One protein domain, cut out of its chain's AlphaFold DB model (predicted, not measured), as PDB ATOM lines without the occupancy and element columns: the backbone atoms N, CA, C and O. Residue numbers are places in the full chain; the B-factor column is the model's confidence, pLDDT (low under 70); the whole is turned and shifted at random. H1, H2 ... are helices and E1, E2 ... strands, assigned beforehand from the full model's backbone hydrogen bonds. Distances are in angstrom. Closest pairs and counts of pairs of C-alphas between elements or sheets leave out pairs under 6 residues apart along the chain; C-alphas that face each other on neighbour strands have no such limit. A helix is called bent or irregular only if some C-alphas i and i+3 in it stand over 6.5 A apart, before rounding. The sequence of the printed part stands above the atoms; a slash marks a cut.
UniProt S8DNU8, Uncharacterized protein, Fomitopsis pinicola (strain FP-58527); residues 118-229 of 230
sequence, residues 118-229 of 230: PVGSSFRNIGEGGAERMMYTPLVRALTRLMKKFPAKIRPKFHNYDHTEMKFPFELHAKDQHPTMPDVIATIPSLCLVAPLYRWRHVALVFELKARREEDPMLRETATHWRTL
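This is residues 118 to 229 of the 230 residues of an uncharacterized protein of Fomitopsis pinicola (strain FP-58527) (UniProt S8DNU8). There is little regular structure: helix H1 packs on one face of a small antiparallel sheet, E1 E2 E3, in two layers, with long loops around; residues 219 to 224 stick out before tiny H2. The printed part has 112 residues, 33 in named elements, mixed, in the order H1 E1 E2 E3 H2. It is only just compact, close to loose: radius of gyration of the C-alphas 15.8 A, spans 44 by 40 by 23 A.

H1, residues 133 to 149, is irregular, with C-alphas 146 and 149 7.4 A apart; 10 of its 13 O i to N i+4 pairs are within hydrogen-bond range. Its height over the sheet is 8.4 A; its closest C-alphas to E1, residues 158 to 160, are Val 140 and Phe 158, 5.6 A. E1, E2, residues 184 to 187, and E3, residues 203 to 207, form a meander of antiparallel hairpins: N 159 and O 185 are 2.9 A apart, N 186 and O 205 2.8 A. H2, residues 225 to 228, too short for O i to N i+4 pairs, is apart from H1.

H1, 27.2 A long, begins at C-alpha 133 (177.871, 189.771, 191.373); E3, 11.0 A, ends at C-alpha 207 (188.536, 184.003, 188.876).

The printed part has no cut. The links from E1 to H2 are long. Residues 118 to 120 and 217 to 229 are under pLDDT 70.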
ATOM      1  N   PRO A 118     183.076 175.414 170.598       67.75
ATOM      2  CA  PRO A 118     182.757 176.779 170.191       67.75
ATOM      3  C   PRO A 118     182.423 177.629 171.428       67.75
ATOM      4  O   PRO A 118     181.325 177.571 171.981       67.75
ATOM      5  N   VAL A 119     183.410 178.396 171.893       66.38
ATOM      6  CA  VAL A 119     183.354 179.183 173.134       66.38
ATOM      7  C   VAL A 119     182.690 180.537 172.936       66.38
ATOM      8  O   VAL A 119     182.109 181.072 173.878       66.38
ATOM      9  N   GLY A 120     182.704 181.062 171.707       64.06
ATOM     10  CA  GLY A 120     182.316 182.441 171.407       64.06
ATOM     11  C   GLY A 120     180.872 182.817 171.755       64.06
ATOM     12  O   GLY A 120     180.575 184.003 171.849       64.06
ATOM     13  N   SER A 121     179.961 181.859 171.955       71.69
ATOM     14  CA  SER A 121     178.593 182.124 172.435       71.69
ATOM     15  C   SER A 121     178.409 181.892 173.936       71.69
ATOM     16  O   SER A 121     177.476 182.433 174.525       71.69
ATOM     17  N   SER A 122     179.291 181.118 174.580       78.12
ATOM     18  CA  SER A 122     179.124 180.716 175.982       78.12
ATOM     19  C   SER A 122     179.302 181.884 176.952       78.12
ATOM     20  O   SER A 122     178.615 181.921 177.970       78.12
ATOM     21  N   PHE A 123     180.155 182.851 176.601       85.12
ATOM     22  CA  PHE A 123     180.472 184.016 177.433       85.12
ATOM     23  C   PHE A 123     179.662 185.276 177.079       85.12
ATOM     24  O   PHE A 123     179.673 186.225 177.848       85.12
ATOM     25  N   ARG A 124     178.878 185.281 175.986       82.81
ATOM     26  CA  ARG A 124     178.098 186.464 175.541       82.81
ATOM     27  C   ARG A 124     177.064 186.964 176.551       82.81
ATOM     28  O   ARG A 124     176.611 188.092 176.449       82.81
ATOM     29  N   ASN A 125     176.650 186.100 177.475       80.12
ATOM     30  CA  ASN A 125     175.639 186.417 178.482       80.12
ATOM     31  C   ASN A 125     176.242 186.958 179.788       80.12
ATOM     32  O   ASN A 125     175.513 187.099 180.767       80.12
ATOM     33  N   ILE A 126     177.558 187.170 179.843       87.12
ATOM     34  CA  ILE A 126     178.203 187.858 180.959       87.12
ATOM     35  C   ILE A 126     178.081 189.351 180.652       87.12
ATOM     36  O   ILE A 126     178.727 189.843 179.734       87.12
ATOM     37  N   GLY A 127     177.164 190.032 181.338       81.81
ATOM     38  CA  GLY A 127     176.909 191.451 181.105       81.81
ATOM     39  C   GLY A 127     178.016 192.323 181.693       81.81
ATOM     40  O   GLY A 127     178.380 192.142 182.851       81.81
ATOM     41  N   GLU A 128     178.505 193.279 180.907       85.25
ATOM     42  CA  GLU A 128     179.417 194.335 181.360       85.25
ATOM     43  C   GLU A 128     178.624 195.565 181.838       85.25
ATOM     44  O   GLU A 128     177.491 195.801 181.418       85.25
ATOM     45  N   GLY A 129     179.211 196.356 182.738       79.94
ATOM     46  CA  GLY A 129     178.658 197.623 183.232       79.94
ATOM     47  C   GLY A 129     177.550 197.507 184.288       79.94
ATOM     48  O   GLY A 129     177.183 198.521 184.884       79.94
ATOM     49  N   GLY A 130     177.039 196.297 184.537       85.44
ATOM     50  CA  GLY A 130     176.086 195.986 185.607       85.44
ATOM     51  C   GLY A 130     176.754 195.691 186.956       85.44
ATOM     52  O   GLY A 130     177.941 195.924 187.144       85.44
ATOM     53  N   ALA A 131     175.990 195.160 187.913       89.06
ATOM     54  CA  ALA A 131     176.551 194.730 189.196       89.06
ATOM     55  C   ALA A 131     177.461 193.502 189.013       89.06
ATOM     56  O   ALA A 131     177.018 192.493 188.466       89.06
ATOM     57  N   GLU A 132     178.695 193.566 189.526       90.56
ATOM     58  CA  GLU A 132     179.723 192.519 189.374       90.56
ATOM     59  C   GLU A 132     179.208 191.125 189.778       90.56
ATOM     60  O   GLU A 132     179.342 190.158 189.030       90.56
ATOM     61  N   ARG A 133     178.469 191.031 190.891       91.81
ATOM     62  CA  ARG A 133     177.871 189.771 191.373       91.81
ATOM     63  C   ARG A 133     176.933 189.092 190.374       91.81
ATOM     64  O   ARG A 133     176.801 187.866 190.364       91.81
ATOM     65  N   MET A 134     176.297 189.862 189.491       91.94
ATOM     66  CA  MET A 134     175.425 189.318 188.444       91.94
ATOM     67  C   MET A 134     176.212 188.596 187.341       91.94
ATOM     68  O   MET A 134     175.620 187.854 186.556       91.94
ATOM     69  N   MET A 135     177.537 188.762 187.293       93.69
ATOM     70  CA  MET A 135     178.432 188.111 186.335       93.69
ATOM     71  C   MET A 135     178.844 186.698 186.774       93.69
ATOM     72  O   MET A 135     179.080 185.838 185.918       93.69
ATOM     73  N   TYR A 136     178.881 186.418 188.083       94.38
ATOM     74  CA  TYR A 136     179.453 185.180 188.632       94.38
ATOM     75  C   TYR A 136     178.704 183.926 188.157       94.38
ATOM     76  O   TYR A 136     179.301 182.971 187.655       94.38
ATOM     77  N   THR A 137     177.370 183.923 188.249       94.06
ATOM     78  CA  THR A 137     176.549 182.763 187.847       94.06
ATOM     79  C   THR A 137     176.609 182.492 186.334       94.06
ATOM     80  O   THR A 137     176.832 181.339 185.937       94.06
ATOM     81  N   PRO A 138     176.452 183.503 185.451       93.50
ATOM     82  CA  PRO A 138     176.712 183.343 184.023       93.50
ATOM     83  C   PRO A 138     178.105 182.785 183.710       93.50
ATOM     84  O   PRO A 138     178.198 181.886 182.868       93.50
ATOM     85  N   LEU A 139     179.152 183.243 184.409       94.06
ATOM     86  CA  LEU A 139     180.517 182.743 184.231       94.06
ATOM     87  C   LEU A 139     180.637 181.263 184.616       94.06
ATOM     88  O   LEU A 139     181.097 180.459 183.805       94.06
ATOM     89  N   VAL A 140     180.163 180.867 185.802       95.25
ATOM     90  CA  VAL A 140     180.164 179.460 186.251       95.25
ATOM     91  C   VAL A 140     179.484 178.558 185.220       95.25
ATOM     92  O   VAL A 140     179.989 177.482 184.881       95.25
ATOM     93  N   ARG A 141     178.354 179.005 184.660       93.06
ATOM     94  CA  ARG A 141     177.628 178.279 183.612       93.06
ATOM     95  C   ARG A 141     178.439 178.168 182.319       93.06
ATOM     96  O   ARG A 141     178.443 177.096 181.708       93.06
ATOM     97  N   ALA A 142     179.105 179.240 181.894       92.12
ATOM     98  CA  ALA A 142     179.953 179.248 180.704       92.12
ATOM     99  C   ALA A 142     181.149 178.292 180.857       92.12
ATOM    100  O   ALA A 142     181.345 177.415 180.014       92.12
ATOM    101  N   LEU A 143     181.870 178.377 181.979       93.00
ATOM    102  CA  LEU A 143     183.014 177.517 182.300       93.00
ATOM    103  C   LEU A 143     182.611 176.039 182.426       93.00
ATOM    104  O   LEU A 143     183.268 175.149 181.886       93.00
ATOM    105  N   THR A 144     181.468 175.757 183.054       91.94
ATOM    106  CA  THR A 144     180.944 174.386 183.158       91.94
ATOM    107  C   THR A 144     180.623 173.791 181.784       91.94
ATOM    108  O   THR A 144     180.896 172.614 181.533       91.94
ATOM    109  N   ARG A 145     180.066 174.593 180.865       89.31
ATOM    110  CA  ARG A 145     179.811 174.166 179.479       89.31
ATOM    111  C   ARG A 145     181.111 173.914 178.724       89.31
ATOM    112  O   ARG A 145     181.211 172.887 178.056       89.31
ATOM    113  N   LEU A 146     182.093 174.803 178.878       88.12
ATOM    114  CA  LEU A 146     183.424 174.672 178.287       88.12
ATOM    115  C   LEU A 146     184.080 173.342 178.685       88.12
ATOM    116  O   LEU A 146     184.549 172.593 177.831       88.12
ATOM    117  N   MET A 147     184.004 172.982 179.965       87.25
ATOM    118  CA  MET A 147     184.644 171.771 180.479       87.25
ATOM    119  C   MET A 147     183.817 170.487 180.289       87.25
ATOM    120  O   MET A 147     184.275 169.399 180.642       87.25
ATOM    121  N   LYS A 148     182.613 170.556 179.699       86.38
ATOM    122  CA  LYS A 148     181.679 169.416 179.599       86.38
ATOM    123  C   LYS A 148     182.235 168.219 178.817       86.38
ATOM    124  O   LYS A 148     181.790 167.097 179.054       86.38
ATOM    125  N   LYS A 149     183.186 168.427 177.901       83.94
ATOM    126  CA  LYS A 149     183.792 167.346 177.103       83.94
ATOM    127  C   LYS A 149     184.911 166.587 177.830       83.94
ATOM    128  O   LYS A 149     185.232 165.477 177.427       83.94
ATOM    129  N   PHE A 150     185.478 167.136 178.905       84.25
ATOM    130  CA  PHE A 150     186.561 166.479 179.647       84.25
ATOM    131  C   PHE A 150     186.032 165.315 180.496       84.25
ATOM    132  O   PHE A 150     184.957 165.460 181.076       84.25
ATOM    133  N   PRO A 151     186.742 164.185 180.651       86.12
ATOM    134  CA  PRO A 151     186.319 163.095 181.532       86.12
ATOM    135  C   PRO A 151     186.026 163.571 182.961       86.12
ATOM    136  O   PRO A 151     186.772 164.375 183.516       86.12
ATOM    137  N   ALA A 152     184.960 163.054 183.584       86.81
ATOM    138  CA  ALA A 152     184.484 163.534 184.888       86.81
ATOM    139  C   ALA A 152     185.560 163.502 185.991       86.81
ATOM    140  O   ALA A 152     185.609 164.404 186.821       86.81
ATOM    141  N   LYS A 153     186.455 162.505 185.965       86.25
ATOM    142  CA  LYS A 153     187.532 162.328 186.952       86.25
ATOM    143  C   LYS A 153     188.561 163.470 186.945       86.25
ATOM    144  O   LYS A 153     189.126 163.790 187.985       86.25
ATOM    145  N   ILE A 154     188.784 164.099 185.794       85.56
ATOM    146  CA  ILE A 154     189.763 165.186 185.628       85.56
ATOM    147  C   ILE A 154     189.100 166.547 185.396       85.56
ATOM    148  O   ILE A 154     189.780 167.540 185.163       85.56
ATOM    149  N   ARG A 155     187.764 166.603 185.428       89.06
ATOM    150  CA  ARG A 155     187.007 167.819 185.148       89.06
ATOM    151  C   ARG A 155     186.920 168.681 186.414       89.06
ATOM    152  O   ARG A 155     186.343 168.216 187.399       89.06
ATOM    153  N   PRO A 156     187.426 169.925 186.403       91.12
ATOM    154  CA  PRO A 156     187.209 170.843 187.513       91.12
ATOM    155  C   PRO A 156     185.725 171.210 187.620       91.12
ATOM    156  O   PRO A 156     184.992 171.213 186.624       91.12
ATOM    157  N   LYS A 157     185.280 171.521 188.837       92.94
ATOM    158  CA  LYS A 157     183.944 172.064 189.101       92.94
ATOM    159  C   LYS A 157     184.079 173.532 189.460       92.94
ATOM    160  O   LYS A 157     184.976 173.885 190.218       92.94
ATOM    161  N   PHE A 158     183.197 174.357 188.909       95.31
ATOM    162  CA  PHE A 158     183.190 175.799 189.131       95.31
ATOM    163  C   PHE A 158     182.075 176.169 190.096       95.31
ATOM    164  O   PHE A 158     180.965 175.641 189.990       95.31
ATOM    165  N   HIS A 159     182.366 177.082 191.014       94.81
ATOM    166  CA  HIS A 159     181.436 177.510 192.048       94.81
ATOM    167  C   HIS A 159     181.442 179.027 192.154       94.81
ATOM    168  O   HIS A 159     182.503 179.644 192.156       94.81
ATOM    169  N   ASN A 160     180.246 179.601 192.262       95.31
ATOM    170  CA  ASN A 160     180.087 180.980 192.690       95.31
ATOM    171  C   ASN A 160     180.416 181.033 194.186       95.31
ATOM    172  O   ASN A 160     179.750 180.352 194.970       95.31
ATOM    173  N   TYR A 161     181.460 181.770 194.548       93.25
ATOM    174  CA  TYR A 161     181.872 181.967 195.933       93.25
ATOM    175  C   TYR A 161     181.353 183.300 196.504       93.25
ATOM    176  O   TYR A 161     181.467 183.536 197.704       93.25
ATOM    177  N   ASP A 162     180.707 184.117 195.662       92.44
ATOM    178  CA  ASP A 162     179.972 185.346 195.994       92.44
ATOM    179  C   ASP A 162     180.748 186.301 196.901       92.44
ATOM    180  O   ASP A 162     180.185 186.909 197.812       92.44
ATOM    181  N   HIS A 163     182.061 186.398 196.675       88.44
ATOM    182  CA  HIS A 163     182.924 187.274 197.456       88.44
ATOM    183  C   HIS A 163     182.859 186.963 198.969       88.44
ATOM    184  O   HIS A 163     182.982 187.842 199.821       88.44
ATOM    185  N   THR A 164     182.597 185.700 199.326       91.00
ATOM    186  CA  THR A 164     182.608 185.237 200.719       91.00
ATOM    187  C   THR A 164     184.051 185.133 201.202       91.00
ATOM    188  O   THR A 164     184.955 184.854 200.423       91.00
ATOM    189  N   GLU A 165     184.295 185.317 202.496       90.75
ATOM    190  CA  GLU A 165     185.637 185.167 203.056       90.75
ATOM    191  C   GLU A 165     186.140 183.712 202.997       90.75
ATOM    192  O   GLU A 165     185.571 182.794 203.600       90.75
ATOM    193  N   MET A 166     187.287 183.518 202.341       89.81
ATOM    194  CA  MET A 166     188.067 182.291 202.390       89.81
ATOM    195  C   MET A 166     189.194 182.418 203.415       89.81
ATOM    196  O   MET A 166     190.249 182.995 203.152       89.81
ATOM    197  N   LYS A 167     188.999 181.791 204.578       86.38
ATOM    198  CA  LYS A 167     190.001 181.785 205.655       86.38
ATOM    199  C   LYS A 167     191.373 181.328 205.163       86.38
ATOM    200  O   LYS A 167     191.480 180.257 204.543       86.38
ATOM    201  N   PHE A 168     192.406 182.068 205.563       87.56
ATOM    202  CA  PHE A 168     193.805 181.794 205.243       87.56
ATOM    203  C   PHE A 168     194.186 180.317 205.512       87.56
ATOM    204  O   PHE A 168     193.665 179.707 206.458       87.56
ATOM    205  N   PRO A 169     195.041 179.686 204.680       85.81
ATOM    206  CA  PRO A 169     195.365 178.265 204.821       85.81
ATOM    207  C   PRO A 169     196.104 177.924 206.121       85.81
ATOM    208  O   PRO A 169     195.966 176.803 206.608       85.81
ATOM    209  N   PHE A 170     196.867 178.872 206.677       86.31
ATOM    210  CA  PHE A 170     197.721 178.660 207.845       86.31
ATOM    211  C   PHE A 170     197.217 179.465 209.043       86.31
ATOM    212  O   PHE A 170     197.453 180.663 209.147       86.31
ATOM    213  N   GLU A 171     196.533 178.797 209.969       84.06
ATOM    214  CA  GLU A 171     195.879 179.446 211.112       84.06
ATOM    215  C   GLU A 171     196.820 180.327 211.945       84.06
ATOM    216  O   GLU A 171     196.416 181.409 212.364       84.06
ATOM    217  N   LEU A 172     198.085 179.915 212.099       86.50
ATOM    218  CA  LEU A 172     199.110 180.660 212.836       86.50
ATOM    219  C   LEU A 172     199.284 182.102 212.340       86.50
ATOM    220  O   LEU A 172     199.576 182.983 213.137       86.50
ATOM    221  N   HIS A 173     199.076 182.337 211.044       83.25
ATOM    222  CA  HIS A 173     199.230 183.651 210.421       83.25
ATOM    223  C   HIS A 173     197.889 184.290 210.064       83.25
ATOM    224  O   HIS A 173     197.863 185.404 209.567       83.25
ATOM    225  N   ALA A 174     196.757 183.624 210.306       81.19
ATOM    226  CA  ALA A 174     195.464 184.078 209.797       81.19
ATOM    227  C   ALA A 174     195.051 185.471 210.302       81.19
ATOM    228  O   ALA A 174     194.315 186.157 209.607       81.19
ATOM    229  N   LYS A 175     195.522 185.890 211.484       82.44
ATOM    230  CA  LYS A 175     195.243 187.220 212.054       82.44
ATOM    231  C   LYS A 175     196.063 188.343 211.419       82.44
ATOM    232  O   LYS A 175     195.657 189.494 211.483       82.44
ATOM    233  N   ASP A 176     197.197 187.993 210.824       81.06
ATOM    234  CA  ASP A 176     198.121 188.939 210.197       81.06
ATOM    235  C   ASP A 176     197.901 189.011 208.680       81.06
ATOM    236  O   ASP A 176     198.614 189.721 207.979       81.06
ATOM    237  N   GLN A 177     196.968 188.214 208.152       78.81
ATOM    238  CA  GLN A 177     196.693 188.105 206.727       78.81
ATOM    239  C   GLN A 177     195.310 188.647 206.416       78.81
ATOM    240  O   GLN A 177     194.355 188.440 207.161       78.81
ATOM    241  N   HIS A 178     195.200 189.305 205.268       72.38
ATOM    242  CA  HIS A 178     193.922 189.819 204.818       72.38
ATOM    243  C   HIS A 178     192.949 188.699 204.458       72.38
ATOM    244  O   HIS A 178     193.354 187.686 203.868       72.38
ATOM    245  N   PRO A 179     191.651 188.895 204.747       75.94
ATOM    246  CA  PRO A 179     190.624 188.011 204.237       75.94
ATOM    247  C   PRO A 179     190.653 188.050 202.708       75.94
ATOM    248  O   PRO A 179     190.548 189.111 202.097       75.94
ATOM    249  N   THR A 180     190.800 186.887 202.078       85.25
ATOM    250  CA  THR A 180     190.623 186.765 200.629       85.25
ATOM    251  C   THR A 180     189.166 186.453 200.339       85.25
ATOM    252  O   THR A 180     188.591 185.572 200.978       85.25
ATOM    253  N   MET A 181     188.576 187.147 199.371       91.00
ATOM    254  CA  MET A 181     187.159 187.026 199.031       91.00
ATOM    255  C   MET A 181     186.997 186.743 197.538       91.00
ATOM    256  O   MET A 181     186.657 187.644 196.785       91.00
ATOM    257  N   PRO A 182     187.290 185.516 197.081       92.69
ATOM    258  CA  PRO A 182     187.255 185.226 195.659       92.69
ATOM    259  C   PRO A 182     185.829 185.241 195.105       92.69
ATOM    260  O   PRO A 182     184.877 184.867 195.794       92.69
ATOM    261  N   ASP A 183     185.684 185.595 193.830       94.75
ATOM    262  CA  ASP A 183     184.366 185.661 193.187       94.75
ATOM    263  C   ASP A 183     183.893 184.282 192.709       94.75
ATOM    264  O   ASP A 183     182.814 183.796 193.065       94.75
ATOM    265  N   VAL A 184     184.717 183.614 191.897       96.56
ATOM    266  CA  VAL A 184     184.445 182.277 191.358       96.56
ATOM    267  C   VAL A 184     185.663 181.387 191.560       96.56
ATOM    268  O   VAL A 184     186.792 181.758 191.256       96.56
ATOM    269  N   ILE A 185     185.434 180.161 192.024       95.81
ATOM    270  CA  ILE A 185     186.498 179.183 192.278       95.81
ATOM    271  C   ILE A 185     186.326 177.943 191.405       95.81
ATOM    272  O   ILE A 185     185.204 177.536 191.091       95.81
ATOM    273  N   ALA A 186     187.437 177.296 191.064       95.62
ATOM    274  CA  ALA A 186     187.461 175.963 190.480       95.62
ATOM    275  C   ALA A 186     188.096 174.965 191.453       95.62
ATOM    276  O   ALA A 186     189.174 175.222 191.988       95.62
ATOM    277  N   THR A 187     187.467 173.810 191.669       92.94
ATOM    278  CA  THR A 187     187.995 172.784 192.582       92.94
ATOM    279  C   THR A 187     189.024 171.875 191.922       92.94
ATOM    280  O   THR A 187     188.897 171.544 190.739       92.94
ATOM    281  N   ILE A 188     189.959 171.357 192.722       90.50
ATOM    282  CA  ILE A 188     190.889 170.296 192.315       90.50
ATOM    283  C   ILE A 188     190.088 169.032 191.938       90.50
ATOM    284  O   ILE A 188     189.337 168.513 192.772       90.50
ATOM    285  N   PRO A 189     190.208 168.518 190.698       88.88
ATOM    286  CA  PRO A 189     189.524 167.293 190.294       88.88
ATOM    287  C   PRO A 189     189.929 166.094 191.160       88.88
ATOM    288  O   PRO A 189     191.064 166.003 191.614       88.88
ATOM    289  N   SER A 190     189.013 165.141 191.352       82.75
ATOM    290  CA  SER A 190     189.221 163.914 192.149       82.75
ATOM    291  C   SER A 190     189.540 164.098 193.641       82.75
ATOM    292  O   SER A 190     189.619 163.098 194.352       82.75
ATOM    293  N   LEU A 191     189.676 165.326 194.149       83.94
ATOM    294  CA  LEU A 191     189.873 165.550 195.575       83.94
ATOM    295  C   LEU A 191     188.547 165.384 196.327       83.94
ATOM    296  O   LEU A 191     187.518 165.942 195.939       83.94
ATOM    297  N   CYS A 192     188.572 164.620 197.419       79.62
ATOM    298  CA  CYS A 192     187.425 164.523 198.312       79.62
ATOM    299  C   CYS A 192     187.235 165.868 199.022       79.62
ATOM    300  O   CYS A 192     188.130 166.337 199.727       79.62
ATOM    301  N   LEU A 193     186.078 166.503 198.822       80.56
ATOM    302  CA  LEU A 193     185.752 167.734 199.529       80.56
ATOM    303  C   LEU A 193     185.337 167.383 200.957       80.56
ATOM    304  O   LEU A 193     184.289 166.780 201.176       80.56
ATOM    305  N   VAL A 194     186.157 167.786 201.922       82.06
ATOM    306  CA  VAL A 194     185.864 167.638 203.350       82.06
ATOM    307  C   VAL A 194     185.392 168.966 203.926       82.06
ATOM    308  O   VAL A 194     185.905 170.024 203.558       82.06
ATOM    309  N   ALA A 195     184.414 168.925 204.830       78.50
ATOM    310  CA  ALA A 195     183.921 170.128 205.485       78.50
ATOM    311  C   ALA A 195     185.035 170.819 206.315       78.50
ATOM    312  O   ALA A 195     185.894 170.135 206.879       78.50
ATOM    313  N   PRO A 196     185.036 172.161 206.411       79.81
ATOM    314  CA  PRO A 196     184.222 173.088 205.622       79.81
ATOM    315  C   PRO A 196     184.628 173.069 204.137       79.81
ATOM    316  O   PRO A 196     185.816 173.024 203.801       79.81
ATOM    317  N   LEU A 197     183.628 173.078 203.249       79.81
ATOM    318  CA  LEU A 197     183.841 173.017 201.801       79.81
ATOM    319  C   LEU A 197     184.611 174.249 201.304       79.81
ATOM    320  O   LEU A 197     184.600 175.302 201.935       79.81
ATOM    321  N   TYR A 198     185.284 174.096 200.161       80.69
ATOM    322  CA  TYR A 198     185.904 175.205 199.420       80.69
ATOM    323  C   TYR A 198     186.973 176.014 200.173       80.69
ATOM    324  O   TYR A 198     187.239 177.161 199.844       80.69
ATOM    325  N   ARG A 199     187.641 175.416 201.164       88.62
ATOM    326  CA  ARG A 199     188.928 175.929 201.663       88.62
ATOM    327  C   ARG A 199     189.994 175.909 200.571       88.62
ATOM    328  O   ARG A 199     189.938 175.054 199.693       88.62
ATOM    329  N   TRP A 200     191.023 176.743 200.725       91.44
ATOM    330  CA  TRP A 200     192.185 176.828 199.832       91.44
ATOM    331  C   TRP A 200     192.748 175.482 199.366       91.44
ATOM    332  O   TRP A 200     193.006 175.304 198.184       91.44
ATOM    333  N   ARG A 201     192.840 174.486 200.256       89.00
ATOM    334  CA  ARG A 201     193.299 173.123 199.921       89.00
ATOM    335  C   ARG A 201     192.454 172.387 198.870       89.00
ATOM    336  O   ARG A 201     192.871 171.342 198.391       89.00
ATOM    337  N   HIS A 202     191.255 172.876 198.566       90.19
ATOM    338  CA  HIS A 202     190.350 172.312 197.568       90.19
ATOM    339  C   HIS A 202     190.307 173.126 196.268       90.19
ATOM    340  O   HIS A 202     189.662 172.686 195.317       90.19
ATOM    341  N   VAL A 203     190.945 174.299 196.224       92.38
ATOM    342  CA  VAL A 203     190.876 175.246 195.106       92.38
ATOM    343  C   VAL A 203     192.071 175.035 194.181       92.38
ATOM    344  O   VAL A 203     193.211 174.986 194.626       92.38
ATOM    345  N   ALA A 204     191.794 174.893 192.887       92.38
ATOM    346  CA  ALA A 204     192.797 174.826 191.830       92.38
ATOM    347  C   ALA A 204     192.981 176.178 191.133       92.38
ATOM    348  O   ALA A 204     194.096 176.523 190.758       92.38
ATOM    349  N   LEU A 205     191.885 176.918 190.928       93.38
ATOM    350  CA  LEU A 205     191.877 178.203 190.226       93.38
ATOM    351  C   LEU A 205     190.874 179.154 190.878       93.38
ATOM    352  O   LEU A 205     189.838 178.716 191.383       93.38
ATOM    353  N   VAL A 206     191.173 180.446 190.800       92.88
ATOM    354  CA  VAL A 206     190.302 181.554 191.202       92.88
ATOM    355  C   VAL A 206     190.096 182.455 189.989       92.88
ATOM    356  O   VAL A 206     191.018 182.650 189.197       92.88
ATOM    357  N   PHE A 207     188.885 182.974 189.842       92.88
ATOM    358  CA  PHE A 207     188.536 184.003 188.876       92.88
ATOM    359  C   PHE A 207     188.036 185.211 189.658       92.88
ATOM    360  O   PHE A 207     187.049 185.090 190.383       92.88
ATOM    361  N   GLU A 208     188.710 186.338 189.472       91.06
ATOM    362  CA  GLU A 208     188.278 187.659 189.926       91.06
ATOM    363  C   GLU A 208     187.636 188.362 188.732       91.06
ATOM    364  O   GLU A 208     188.217 188.412 187.643       91.06
ATOM    365  N   LEU A 209     186.419 188.855 188.907       91.00
ATOM    366  CA  LEU A 209     185.673 189.546 187.872       91.00
ATOM    367  C   LEU A 209     185.689 191.037 188.168       91.00
ATOM    368  O   LEU A 209     185.826 191.467 189.308       91.00
ATOM    369  N   LYS A 210     185.551 191.834 187.115       89.56
ATOM    370  CA  LYS A 210     185.354 193.276 187.215       89.56
ATOM    371  C   LYS A 210     184.183 193.647 186.330       89.56
ATOM    372  O   LYS A 210     184.067 193.137 185.213       89.56
ATOM    373  N   ALA A 211     183.295 194.495 186.842       89.69
ATOM    374  CA  ALA A 211     182.084 194.883 186.127       89.69
ATOM    375  C   ALA A 211     182.409 195.678 184.866       89.69
ATOM    376  O   ALA A 211     181.683 195.603 183.872       89.69
ATOM    377  N   ARG A 212     183.489 196.457 184.918       86.62
ATOM    378  CA  ARG A 212     183.913 197.320 183.827       86.62
ATOM    379  C   ARG A 212     185.332 197.012 183.424       86.62
ATOM    380  O   ARG A 212     186.181 196.665 184.240       86.62
ATOM    381  N   ARG A 213     185.593 197.228 182.141       82.31
ATOM    382  CA  ARG A 213     186.917 197.076 181.569       82.31
ATOM    383  C   ARG A 213     187.923 197.955 182.318       82.31
ATOM    384  O   ARG A 213     188.967 197.476 182.713       82.31
ATOM    385  N   GLU A 214     187.584 199.207 182.608       81.31
ATOM    386  CA  GLU A 214     188.472 200.172 183.273       81.31
ATOM    387  C   GLU A 214     188.816 199.821 184.730       81.31
ATOM    388  O   GLU A 214     189.693 200.455 185.310       81.31
ATOM    389  N   GLU A 215     188.117 198.852 185.322       77.81
ATOM    390  CA  GLU A 215     188.375 198.339 186.671       77.81
ATOM    391  C   GLU A 215     189.349 197.151 186.658       77.81
ATOM    392  O   GLU A 215     189.820 196.737 187.718       77.81
ATOM    393  N   ASP A 216     189.661 196.599 185.479       77.31
ATOM    394  CA  ASP A 216     190.636 195.525 185.326       77.31
ATOM    395  C   ASP A 216     192.056 196.053 185.623       77.31
ATOM    396  O   ASP A 216     192.565 196.901 184.873       77.31
ATOM    397  N   PRO A 217     192.732 195.547 186.678       68.44
ATOM    398  CA  PRO A 217     194.095 195.950 187.025       68.44
ATOM    399  C   PRO A 217     195.098 195.766 185.882       68.44
ATOM    400  O   PRO A 217     196.141 196.416 185.880       68.44
ATOM    401  N   MET A 218     194.799 194.896 184.915       68.44
ATOM    402  CA  MET A 218     195.724 194.505 183.855       68.44
ATOM    403  C   MET A 218     195.756 195.466 182.662       68.44
ATOM    404  O   MET A 218     196.628 195.340 181.808       68.44
ATOM    405  N   LEU A 219     194.827 196.423 182.556       57.50
ATOM    406  CA  LEU A 219     194.711 197.260 181.351       57.50
ATOM    407  C   LEU A 219     195.574 198.512 181.334       57.50
ATOM    408  O   LEU A 219     195.708 199.135 180.278       57.50
ATOM    409  N   ARG A 220     196.104 198.941 182.478       52.16
ATOM    410  CA  ARG A 220     196.901 200.164 182.547       52.16
ATOM    411  C   ARG A 220     198.096 199.959 183.458       52.16
ATOM    412  O   ARG A 220     197.939 199.881 184.673       52.16
ATOM    413  N   GLU A 221     199.291 200.016 182.878       53.69
ATOM    414  CA  GLU A 221     200.540 200.224 183.613       53.69
ATOM    415  C   GLU A 221     200.548 201.631 184.232       53.69
ATOM    416  O   GLU A 221     201.152 202.574 183.726       53.69
ATOM    417  N   THR A 222     199.794 201.826 185.311       50.81
ATOM    418  CA  THR A 222     199.710 203.118 185.995       50.81
ATOM    419  C   THR A 222     199.786 202.925 187.493       50.81
ATOM    420  O   THR A 222     199.212 201.986 188.039       50.81
ATOM    421  N   ALA A 223     200.439 203.872 188.173       49.41
ATOM    422  CA  ALA A 223     200.577 203.880 189.627       49.41
ATOM    423  C   ALA A 223     199.234 203.694 190.371       49.41
ATOM    424  O   ALA A 223     199.187 203.108 191.449       49.41
ATOM    425  N   THR A 224     198.135 204.165 189.772       46.94
ATOM    426  CA  THR A 224     196.767 204.093 190.301       46.94
ATOM    427  C   THR A 224     196.143 202.691 190.222       46.94
ATOM    428  O   THR A 224     195.318 202.373 191.072       46.94
ATOM    429  N   HIS A 225     196.539 201.842 189.261       51.50
ATOM    430  CA  HIS A 225     196.016 200.470 189.109       51.50
ATOM    431  C   HIS A 225     196.644 199.487 190.105       51.50
ATOM    432  O   HIS A 225     196.017 198.513 190.494       51.50
ATOM    433  N   TRP A 226     197.831 199.782 190.636       51.12
ATOM    434  CA  TRP A 226     198.464 198.946 191.664       51.12
ATOM    435  C   TRP A 226     197.728 198.956 193.013       51.12
ATOM    436  O   TRP A 226     198.010 198.115 193.859       51.12
ATOM    437  N   ARG A 227     196.763 199.869 193.214       46.69
ATOM    438  CA  ARG A 227     195.895 199.894 194.405       46.69
ATOM    439  C   ARG A 227     194.841 198.790 194.425       46.69
ATOM    440  O   ARG A 227     194.285 198.540 195.486       46.69
ATOM    441  N   THR A 228     194.544 198.157 193.289       44.97
ATOM    442  CA  THR A 228     193.601 197.028 193.226       44.97
ATOM    443  C   THR A 228     194.295 195.670 193.356       44.97
ATOM    444  O   THR A 228     193.611 194.661 193.482       44.97
ATOM    445  N   LEU A 229     195.637 195.631 193.382       44.41
ATOM    446  CA  LEU A 229     196.429 194.421 193.655       44.41
ATOM    447  C   LEU A 229     196.687 194.181 195.154       44.41
ATOM    448  O   LEU A 229     197.463 193.292 195.503       44.41
TER     449      LEU A 229